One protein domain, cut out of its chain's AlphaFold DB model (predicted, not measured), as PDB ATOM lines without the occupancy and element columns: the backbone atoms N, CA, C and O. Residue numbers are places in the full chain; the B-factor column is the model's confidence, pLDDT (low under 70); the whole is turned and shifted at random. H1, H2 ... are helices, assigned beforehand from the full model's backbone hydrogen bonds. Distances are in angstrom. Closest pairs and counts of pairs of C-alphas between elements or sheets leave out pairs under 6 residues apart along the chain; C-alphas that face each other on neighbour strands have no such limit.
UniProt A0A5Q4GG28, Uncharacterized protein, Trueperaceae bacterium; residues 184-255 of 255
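What this domain is: This is residues 184 to 255 of the 255 residues of an uncharacterized protein of Trueperaceae bacterium (UniProt A0A5Q4GG28). Four helices pack with their axes at shallow tilts, each running against the one before it in the chain, with H2 in the middle, H1 on one side of it, and H3 and H4 on the other. The printed part has 72 residues, with H1 to H4 in chain order and no named strand; it is all helix, compact with a radius of gyration of the C-alphas of 11.6 A, and spans 38 by 24 by 17 A.

How they stand to each other: H1, residues 184 to 200, touches H2, residues 204 to 218, as a hairpin at a shallow tilt of 12 degrees; the closest C-alphas, of Ala 195 and Ala 207, are 4.2 A apart. H2 and H3, residues 221 to 233, touch as a hairpin, closest at C-alphas 212 and 224, 4.8 A. H2 touches H4, residues 238 to 254, the same way, closest at C-alphas 209 and 239, 5.1 A. H3 and H4, a hairpin, only just touch, with 3 pairs of C-alphas within 8 A, through residues 228 to 231 and 239 to 240 alone; closest are C-alphas 228 and 240, 6.3 A. H2, H3 and H4 form an up-and-down bundle, each running against the one before. H1 is apart from H3 and H4. In the four helices every O i to N i+4 pair is within hydrogen-bond range.

Where its parts are: H1, 24.5 A long, begins at C-alpha 184 (54.511, 39.809, 27.463). H2 measures 20.8 A, H3 18.2 A. H4, 25.1 A, ends at C-alpha 254 (65.630, 38.716, 31.246).

The domain as a whole: The C-alphas of Gly 202 and Ser 255, the farthest apart, are 38.9 A apart. The printed part has no cut, and its three links are tight. Confidence is under 70 at residues 187, 235 to 246, 249 to 250 and 252 to 255.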
ATOM      1  N   PRO A 184      55.180  39.737  26.161       72.44
ATOM      2  CA  PRO A 184      54.511  39.809  27.463       72.44
ATOM      3  C   PRO A 184      53.168  40.553  27.407       72.44
ATOM      4  O   PRO A 184      52.172  40.063  27.933       72.44
ATOM      5  N   ALA A 185      53.083  41.633  26.621       72.38
ATOM      6  CA  ALA A 185      51.843  42.377  26.377       72.38
ATOM      7  C   ALA A 185      50.704  41.517  25.785       72.38
ATOM      8  O   ALA A 185      49.537  41.677  26.142       72.38
ATOM      9  N   SER A 186      51.024  40.556  24.910       74.25
ATOM     10  CA  SER A 186      50.031  39.629  24.346       74.25
ATOM     11  C   SER A 186      49.531  38.629  25.393       74.25
ATOM     12  O   SER A 186      48.338  38.317  25.447       74.25
ATOM     13  N   ALA A 187      50.427  38.143  26.259       69.12
ATOM     14  CA  ALA A 187      50.053  37.304  27.392       69.12
ATOM     15  C   ALA A 187      49.191  38.078  28.398       69.12
ATOM     16  O   ALA A 187      48.127  37.582  28.758       69.12
ATOM     17  N   ALA A 188      49.572  39.309  28.744       77.38
ATOM     18  CA  ALA A 188      48.791  40.202  29.595       77.38
ATOM     19  C   ALA A 188      47.376  40.420  29.038       77.38
ATOM     20  O   ALA A 188      46.394  40.223  29.750       77.38
ATOM     21  N   GLY A 189      47.242  40.726  27.742       78.75
ATOM     22  CA  GLY A 189      45.938  40.900  27.095       78.75
ATOM     23  C   GLY A 189      45.048  39.652  27.166       78.75
ATOM     24  O   GLY A 189      43.846  39.761  27.411       78.75
ATOM     25  N   ARG A 190      45.624  38.453  27.008       74.75
ATOM     26  CA  ARG A 190      44.888  37.188  27.181       74.75
ATOM     27  C   ARG A 190      44.478  36.966  28.633       74.75
ATOM     28  O   ARG A 190      43.327  36.619  28.878       74.75
ATOM     29  N   THR A 191      45.376  37.211  29.580       75.31
ATOM     30  CA  THR A 191      45.085  37.086  31.011       75.31
ATOM     31  C   THR A 191      43.974  38.054  31.443       75.31
ATOM     32  O   THR A 191      43.045  37.630  32.124       75.31
ATOM     33  N   ARG A 192      43.957  39.301  30.944       84.00
ATOM     34  CA  ARG A 192      42.854  40.260  31.187       84.00
ATOM     35  C   ARG A 192      41.517  39.779  30.630       84.00
ATOM     36  O   ARG A 192      40.490  39.930  31.286       84.00
ATOM     37  N   ARG A 193      41.502  39.164  29.440       78.50
ATOM     38  CA  ARG A 193      40.271  38.558  28.894       78.50
ATOM     39  C   ARG A 193      39.750  37.442  29.798       78.50
ATOM     40  O   ARG A 193      38.549  37.373  30.032       78.50
ATOM     41  N   LEU A 194      40.641  36.604  30.332       76.00
ATOM     42  CA  LEU A 194      40.264  35.572  31.299       76.00
ATOM     43  C   LEU A 194      39.718  36.176  32.597       76.00
ATOM     44  O   LEU A 194      38.729  35.668  33.115       76.00
ATOM     45  N   ALA A 195      40.308  37.272  33.086       79.88
ATOM     46  CA  ALA A 195      39.782  38.001  34.239       79.88
ATOM     47  C   ALA A 195      38.365  38.532  33.968       79.88
ATOM     48  O   ALA A 195      37.478  38.390  34.803       79.88
ATOM     49  N   GLY A 196      38.121  39.081  32.770       81.00
ATOM     50  CA  GLY A 196      36.791  39.512  32.327       81.00
ATOM     51  C   GLY A 196      35.753  38.389  32.364       81.00
ATOM     52  O   GLY A 196      34.671  38.578  32.914       81.00
ATOM     53  N   LEU A 197      36.108  37.208  31.851       76.00
ATOM     54  CA  LEU A 197      35.243  36.025  31.912       76.00
ATOM     55  C   LEU A 197      34.984  35.579  33.356       76.00
ATOM     56  O   LEU A 197      33.847  35.298  33.712       76.00
ATOM     57  N   ALA A 198      36.015  35.563  34.205       73.12
ATOM     58  CA  ALA A 198      35.852  35.220  35.614       73.12
ATOM     59  C   ALA A 198      34.871  36.166  36.329       73.12
ATOM     60  O   ALA A 198      34.003  35.683  37.050       73.12
ATOM     61  N   ARG A 199      34.931  37.482  36.074       84.88
ATOM     62  CA  ARG A 199      33.951  38.436  36.635       84.88
ATOM     63  C   ARG A 199      32.540  38.212  36.115       84.88
ATOM     64  O   ARG A 199      31.604  38.248  36.903       84.88
ATOM     65  N   ALA A 200      32.383  37.972  34.813       73.00
ATOM     66  CA  ALA A 200      31.072  37.696  34.221       73.00
ATOM     67  C   ALA A 200      30.406  36.456  34.848       73.00
ATOM     68  O   ALA A 200      29.187  36.411  34.979       73.00
ATOM     69  N   ASP A 201      31.215  35.498  35.302       73.44
ATOM     70  CA  ASP A 201      30.767  34.301  36.013       73.44
ATOM     71  C   ASP A 201      30.619  34.509  37.541       73.44
ATOM     72  O   ASP A 201      30.402  33.542  38.270       73.44
ATOM     73  N   GLY A 202      30.788  35.732  38.062       76.25
ATOM     74  CA  GLY A 202      30.725  36.036  39.500       76.25
ATOM     75  C   GLY A 202      31.922  35.529  40.318       76.25
ATOM     76  O   GLY A 202      31.845  35.423  41.539       76.25
ATOM     77  N   ARG A 203      33.043  35.193  39.667       72.56
ATOM     78  CA  ARG A 203      34.254  34.631  40.293       72.56
ATOM     79  C   ARG A 203      35.284  35.717  40.596       72.56
ATOM     80  O   ARG A 203      36.403  35.689  40.076       72.56
ATOM     81  N   GLU A 204      34.910  36.660  41.454       82.50
ATOM     82  CA  GLU A 204      35.750  37.818  41.788       82.50
ATOM     83  C   GLU A 204      37.162  37.441  42.278       82.50
ATOM     84  O   GLU A 204      38.131  38.022  41.783       82.50
ATOM     85  N   PRO A 205      37.350  36.403  43.124       78.19
ATOM     86  CA  PRO A 205      38.694  36.032  43.560       78.19
ATOM     87  C   PRO A 205      39.631  35.601  42.431       78.19
ATOM     88  O   PRO A 205      40.819  35.932  42.409       78.19
ATOM     89  N   GLU A 206      39.101  34.861  41.459       75.06
ATOM     90  CA  GLU A 206      39.879  34.416  40.310       75.06
ATOM     91  C   GLU A 206      40.151  35.568  39.342       75.06
ATOM     92  O   GLU A 206      41.245  35.641  38.780       75.06
ATOM     93  N   ALA A 207      39.193  36.480  39.180       79.00
ATOM     94  CA  ALA A 207      39.366  37.673  38.367       79.00
ATOM     95  C   ALA A 207      40.470  38.585  38.908       79.00
ATOM     96  O   ALA A 207      41.352  38.972  38.144       79.00
ATOM     97  N   LEU A 208      40.475  38.868  40.214       79.88
ATOM     98  CA  LEU A 208      41.512  39.683  40.856       79.88
ATOM     99  C   LEU A 208      42.892  39.034  40.758       79.88
ATOM    100  O   LEU A 208      43.885  39.711  40.491       79.88
ATOM    101  N   ARG A 209      42.954  37.705  40.891       81.19
ATOM    102  CA  ARG A 209      44.189  36.953  40.651       81.19
ATOM    103  C   ARG A 209      44.713  37.150  39.231       81.19
ATOM    104  O   ARG A 209      45.895  37.426  39.042       81.19
ATOM    105  N   LEU A 210      43.842  36.979  38.239       79.31
ATOM    106  CA  LEU A 210      44.198  37.115  36.830       79.31
ATOM    107  C   LEU A 210      44.558  38.567  36.479       79.31
ATOM    108  O   LEU A 210      45.476  38.779  35.693       79.31
ATOM    109  N   ASP A 211      43.910  39.564  37.079       83.06
ATOM    110  CA  ASP A 211      44.291  40.973  36.931       83.06
ATOM    111  C   ASP A 211      45.711  41.239  37.429       83.06
ATOM    112  O   ASP A 211      46.505  41.825  36.695       83.06
ATOM    113  N   ALA A 212      46.044  40.781  38.642       78.06
ATOM    114  CA  ALA A 212      47.380  40.946  39.207       78.06
ATOM    115  C   ALA A 212      48.436  40.259  38.326       78.06
ATOM    116  O   ALA A 212      49.444  40.860  37.963       78.06
ATOM    117  N   GLU A 213      48.176  39.023  37.889       78.00
ATOM    118  CA  GLU A 213      49.063  38.295  36.973       78.00
ATOM    119  C   GLU A 213      49.199  39.001  35.610       78.00
ATOM    120  O   GLU A 213      50.279  39.011  35.017       78.00
ATOM    121  N   ALA A 214      48.126  39.606  35.092       81.69
ATOM    122  CA  ALA A 214      48.175  40.372  33.853       81.69
ATOM    123  C   ALA A 214      48.977  41.667  33.996       81.69
ATOM    124  O   ALA A 214      49.678  42.033  33.055       81.69
ATOM    125  N   ALA A 215      48.868  42.339  35.142       83.19
ATOM    126  CA  ALA A 215      49.613  43.550  35.454       83.19
ATOM    127  C   ALA A 215      51.122  43.272  35.538       83.19
ATOM    128  O   ALA A 215      51.897  43.958  34.870       83.19
ATOM    129  N   VAL A 216      51.513  42.176  36.205       82.31
ATOM    130  CA  VAL A 216      52.899  41.668  36.219       82.31
ATOM    131  C   VAL A 216      53.406  41.403  34.795       82.31
ATOM    132  O   VAL A 216      54.513  41.796  34.436       82.31
ATOM    133  N   LEU A 217      52.598  40.756  33.943       77.31
ATOM    134  CA  LEU A 217      52.974  40.471  32.549       77.31
ATOM    135  C   LEU A 217      53.115  41.733  31.683       77.31
ATOM    136  O   LEU A 217      53.816  41.684  30.672       77.31
ATOM    137  N   SER A 218      52.437  42.829  32.030       83.56
ATOM    138  CA  SER A 218      52.526  44.108  31.318       83.56
ATOM    139  C   SER A 218      53.498  45.111  31.938       83.56
ATOM    140  O   SER A 218      53.607  46.205  31.396       83.56
ATOM    141  N   ASP A 219      54.189  44.757  33.028       84.94
ATOM    142  CA  ASP A 219      55.034  45.683  33.804       84.94
ATOM    143  C   ASP A 219      54.249  46.912  34.332       84.94
ATOM    144  O   ASP A 219      54.773  48.014  34.472       84.94
ATOM    145  N   ASP A 220      52.949  46.736  34.603       87.69
ATOM    146  CA  ASP A 220      52.042  47.802  35.050       87.69
ATOM    147  C   ASP A 220      51.903  47.762  36.576       87.69
ATOM    148  O   ASP A 220      50.998  47.136  37.129       87.69
ATOM    149  N   THR A 221      52.852  48.406  37.258       84.44
ATOM    150  CA  THR A 221      52.963  48.348  38.725       84.44
ATOM    151  C   THR A 221      51.725  48.925  39.421       84.44
ATOM    152  O   THR A 221      51.249  48.347  40.394       84.44
ATOM    153  N   ALA A 222      51.142  50.005  38.890       84.38
ATOM    154  CA  ALA A 222      49.953  50.627  39.473       84.38
ATOM    155  C   ALA A 222      48.717  49.717  39.360       84.38
ATOM    156  O   ALA A 222      47.955  49.569  40.320       84.38
ATOM    157  N   ALA A 223      48.526  49.067  38.206       81.81
ATOM    158  CA  ALA A 223      47.447  48.096  38.040       81.81
ATOM    159  C   ALA A 223      47.634  46.864  38.940       81.81
ATOM    160  O   ALA A 223      46.653  46.328  39.461       81.81
ATOM    161  N   GLU A 224      48.879  46.423  39.139       84.12
ATOM    162  CA  GLU A 224      49.198  45.309  40.029       84.12
ATOM    163  C   GLU A 224      48.866  45.652  41.482       84.12
ATOM    164  O   GLU A 224      48.125  44.910  42.124       84.12
ATOM    165  N   GLU A 225      49.340  46.793  41.984       84.06
ATOM    166  CA  GLU A 225      49.052  47.262  43.342       84.06
ATOM    167  C   GLU A 225      47.548  47.421  43.580       84.06
ATOM    168  O   GLU A 225      47.038  46.967  44.603       84.06
ATOM    169  N   GLY A 226      46.809  47.968  42.611       84.25
ATOM    170  CA  GLY A 226      45.352  48.078  42.696       84.25
ATOM    171  C   GLY A 226      44.628  46.724  42.703       84.25
ATOM    172  O   GLY A 226      43.597  46.566  43.364       84.25
ATOM    173  N   ALA A 227      45.135  45.718  41.985       78.06
ATOM    174  CA  ALA A 227      44.601  44.357  42.042       78.06
ATOM    175  C   ALA A 227      44.933  43.671  43.379       78.06
ATOM    176  O   ALA A 227      44.059  43.038  43.971       78.06
ATOM    177  N   LEU A 228      46.157  43.848  43.884       78.12
ATOM    178  CA  LEU A 228      46.603  43.304  45.166       78.12
ATOM    179  C   LEU A 228      45.868  43.936  46.351       78.12
ATOM    180  O   LEU A 228      45.440  43.207  47.236       78.12
ATOM    181  N   ALA A 229      45.639  45.250  46.345       81.94
ATOM    182  CA  ALA A 229      44.890  45.934  47.398       81.94
ATOM    183  C   ALA A 229      43.434  45.446  47.478       81.94
ATOM    184  O   ALA A 229      42.908  45.213  48.565       81.94
ATOM    185  N   ARG A 230      42.787  45.228  46.325       81.25
ATOM    186  CA  ARG A 230      41.440  44.636  46.272       81.25
ATOM    187  C   ARG A 230      41.436  43.180  46.728       81.25
ATOM    188  O   ARG A 230      40.507  42.767  47.412       81.25
ATOM    189  N   ALA A 231      42.467  42.416  46.375       72.62
ATOM    190  CA  ALA A 231      42.630  41.050  46.857       72.62
ATOM    191  C   ALA A 231      42.823  41.007  48.382       72.62
ATOM    192  O   ALA A 231      42.191  40.186  49.039       72.62
ATOM    193  N   ASP A 232      43.624  41.916  48.945       73.75
ATOM    194  CA  ASP A 232      43.834  42.054  50.391       73.75
ATOM    195  C   ASP A 232      42.526  42.428  51.111       73.75
ATOM    196  O   ASP A 232      42.206  41.846  52.144       73.75
ATOM    197  N   ALA A 233      41.727  43.337  50.539       74.56
ATOM    198  CA  ALA A 233      40.421  43.723  51.083       74.56
ATOM    199  C   ALA A 233      39.402  42.567  51.118       74.56
ATOM    200  O   ALA A 233      38.450  42.608  51.894       74.56
ATOM    201  N   LEU A 234      39.603  41.544  50.285       71.69
ATOM    202  CA  LEU A 234      38.783  40.332  50.221       71.69
ATOM    203  C   LEU A 234      39.463  39.112  50.875       71.69
ATOM    204  O   LEU A 234      38.992  37.992  50.695       71.69
ATOM    205  N   ASP A 235      40.573  39.313  51.595       69.31
ATOM    206  CA  ASP A 235      41.379  38.266  52.248       69.31
ATOM    207  C   ASP A 235      41.858  37.134  51.305       69.31
ATOM    208  O   ASP A 235      41.984  35.952  51.644       69.31
ATOM    209  N   LEU A 236      42.170  37.496  50.061       67.44
ATOM    210  CA  LEU A 236      42.588  36.564  49.012       67.44
ATOM    211  C   LEU A 236      44.101  36.348  49.009       67.44
ATOM    212  O   LEU A 236      44.803  36.645  48.035       67.44
ATOM    213  N   ALA A 237      44.626  35.806  50.104       56.69
ATOM    214  CA  ALA A 237      46.067  35.796  50.353       56.69
ATOM    215  C   ALA A 237      46.926  35.003  49.334       56.69
ATOM    216  O   ALA A 237      48.133  35.209  49.273       56.69
ATOM    217  N   GLY A 238      46.351  34.192  48.436       58.28
ATOM    218  CA  GLY A 238      47.105  33.538  47.352       58.28
ATOM    219  C   GLY A 238      47.477  34.424  46.153       58.28
ATOM    220  O   GLY A 238      48.326  34.035  45.343       58.28
ATOM    221  N   VAL A 239      46.853  35.597  46.000       65.56
ATOM    222  CA  VAL A 239      47.071  36.453  44.820       65.56
ATOM    223  C   VAL A 239      48.475  37.059  44.829       65.56
ATOM    224  O   VAL A 239      49.184  36.981  43.823       65.56
ATOM    225  N   ARG A 240      48.918  37.576  45.980       68.94
ATOM    226  CA  ARG A 240      50.235  38.213  46.131       68.94
ATOM    227  C   ARG A 240      51.383  37.231  45.909       68.94
ATOM    228  O   ARG A 240      52.308  37.540  45.165       68.94
ATOM    229  N   GLY A 241      51.300  36.029  46.488       64.19
ATOM    230  CA  GLY A 241      52.320  34.990  46.303       64.19
ATOM    231  C   GLY A 241      52.488  34.588  44.836       64.19
ATOM    232  O   GLY A 241      53.609  34.456  44.346       64.19
ATOM    233  N   ARG A 242      51.382  34.477  44.088       65.50
ATOM    234  CA  ARG A 242      51.429  34.170  42.650       65.50
ATOM    235  C   ARG A 242      51.969  35.315  41.803       65.50
ATOM    236  O   ARG A 242      52.756  35.047  40.899       65.50
ATOM    237  N   ALA A 243      51.576  36.555  42.089       66.56
ATOM    238  CA  ALA A 243      52.113  37.729  41.405       66.56
ATOM    239  C   ALA A 243      53.634  37.840  41.618       66.56
ATOM    240  O   ALA A 243      54.387  37.931  40.650       66.56
ATOM    241  N   ALA A 244      54.093  37.691  42.866       68.81
ATOM    242  CA  ALA A 244      55.512  37.694  43.216       68.81
ATOM    243  C   ALA A 244      56.290  36.557  42.532       68.81
ATOM    244  O   ALA A 244      57.361  36.787  41.969       68.81
ATOM    245  N   LEU A 245      55.735  35.340  42.515       65.00
ATOM    246  CA  LEU A 245      56.330  34.205  41.808       65.00
ATOM    247  C   LEU A 245      56.456  34.483  40.308       65.00
ATOM    248  O   LEU A 245      57.505  34.217  39.726       65.00
ATOM    249  N   LEU A 246      55.406  35.019  39.681       67.69
ATOM    250  CA  LEU A 246      55.422  35.368  38.265       67.69
ATOM    251  C   LEU A 246      56.455  36.461  37.966       67.69
ATOM    252  O   LEU A 246      57.172  36.344  36.976       67.69
ATOM    253  N   ARG A 247      56.591  37.464  38.838       74.38
ATOM    254  CA  ARG A 247      57.599  38.524  38.723       74.38
ATOM    255  C   ARG A 247      59.019  37.962  38.804       74.38
ATOM    256  O   ARG A 247      59.777  38.116  37.849       74.38
ATOM    257  N   ALA A 248      59.333  37.193  39.849       70.75
ATOM    258  CA  ALA A 248      60.639  36.541  40.007       70.75
ATOM    259  C   ALA A 248      60.980  35.620  38.818       70.75
ATOM    260  O   ALA A 248      62.131  35.485  38.393       70.75
ATOM    261  N   VAL A 249      59.957  34.977  38.252       65.56
ATOM    262  CA  VAL A 249      60.049  34.181  37.028       65.56
ATOM    263  C   VAL A 249      60.394  35.076  35.831       65.56
ATOM    264  O   VAL A 249      61.352  34.775  35.116       65.56
ATOM    265  N   LEU A 250      59.671  36.164  35.580       68.31
ATOM    266  CA  LEU A 250      59.961  37.060  34.455       68.31
ATOM    267  C   LEU A 250      61.359  37.683  34.556       68.31
ATOM    268  O   LEU A 250      62.082  37.668  33.562       68.31
ATOM    269  N   GLU A 251      61.773  38.120  35.744       77.50
ATOM    270  CA  GLU A 251      63.100  38.691  36.007       77.50
ATOM    271  C   GLU A 251      64.230  37.727  35.620       77.50
ATOM    272  O   GLU A 251      65.084  38.087  34.813       77.50
ATOM    273  N   ARG A 252      64.173  36.459  36.058       69.44
ATOM    274  CA  ARG A 252      65.153  35.421  35.661       69.44
ATOM    275  C   ARG A 252      65.186  35.104  34.167       69.44
ATOM    276  O   ARG A 252      66.077  34.400  33.717       69.44
ATOM    277  N   SER A 253      64.162  35.501  33.416       59.38
ATOM    278  CA  SER A 253      64.109  35.254  31.967       59.38
ATOM    279  C   SER A 253      64.775  36.376  31.174       59.38
ATOM    280  O   SER A 253      65.011  36.207  29.982       59.38
ATOM    281  N   ARG A 254      64.978  37.534  31.816       66.88
ATOM    282  CA  ARG A 254      65.630  38.716  31.246       66.88
ATOM    283  C   ARG A 254      67.148  38.704  31.501       66.88
ATOM    284  O   ARG A 254      67.860  39.368  30.754       66.88
ATOM    285  N   SER A 255      67.606  37.984  32.533       65.50
ATOM    286  CA  SER A 255      69.019  37.719  32.873       65.50
ATOM    287  C   SER A 255      69.597  36.557  32.078       65.50
ATOM    288  O   SER A 255      70.739  36.686  31.598       65.50
TER     289      SER A 255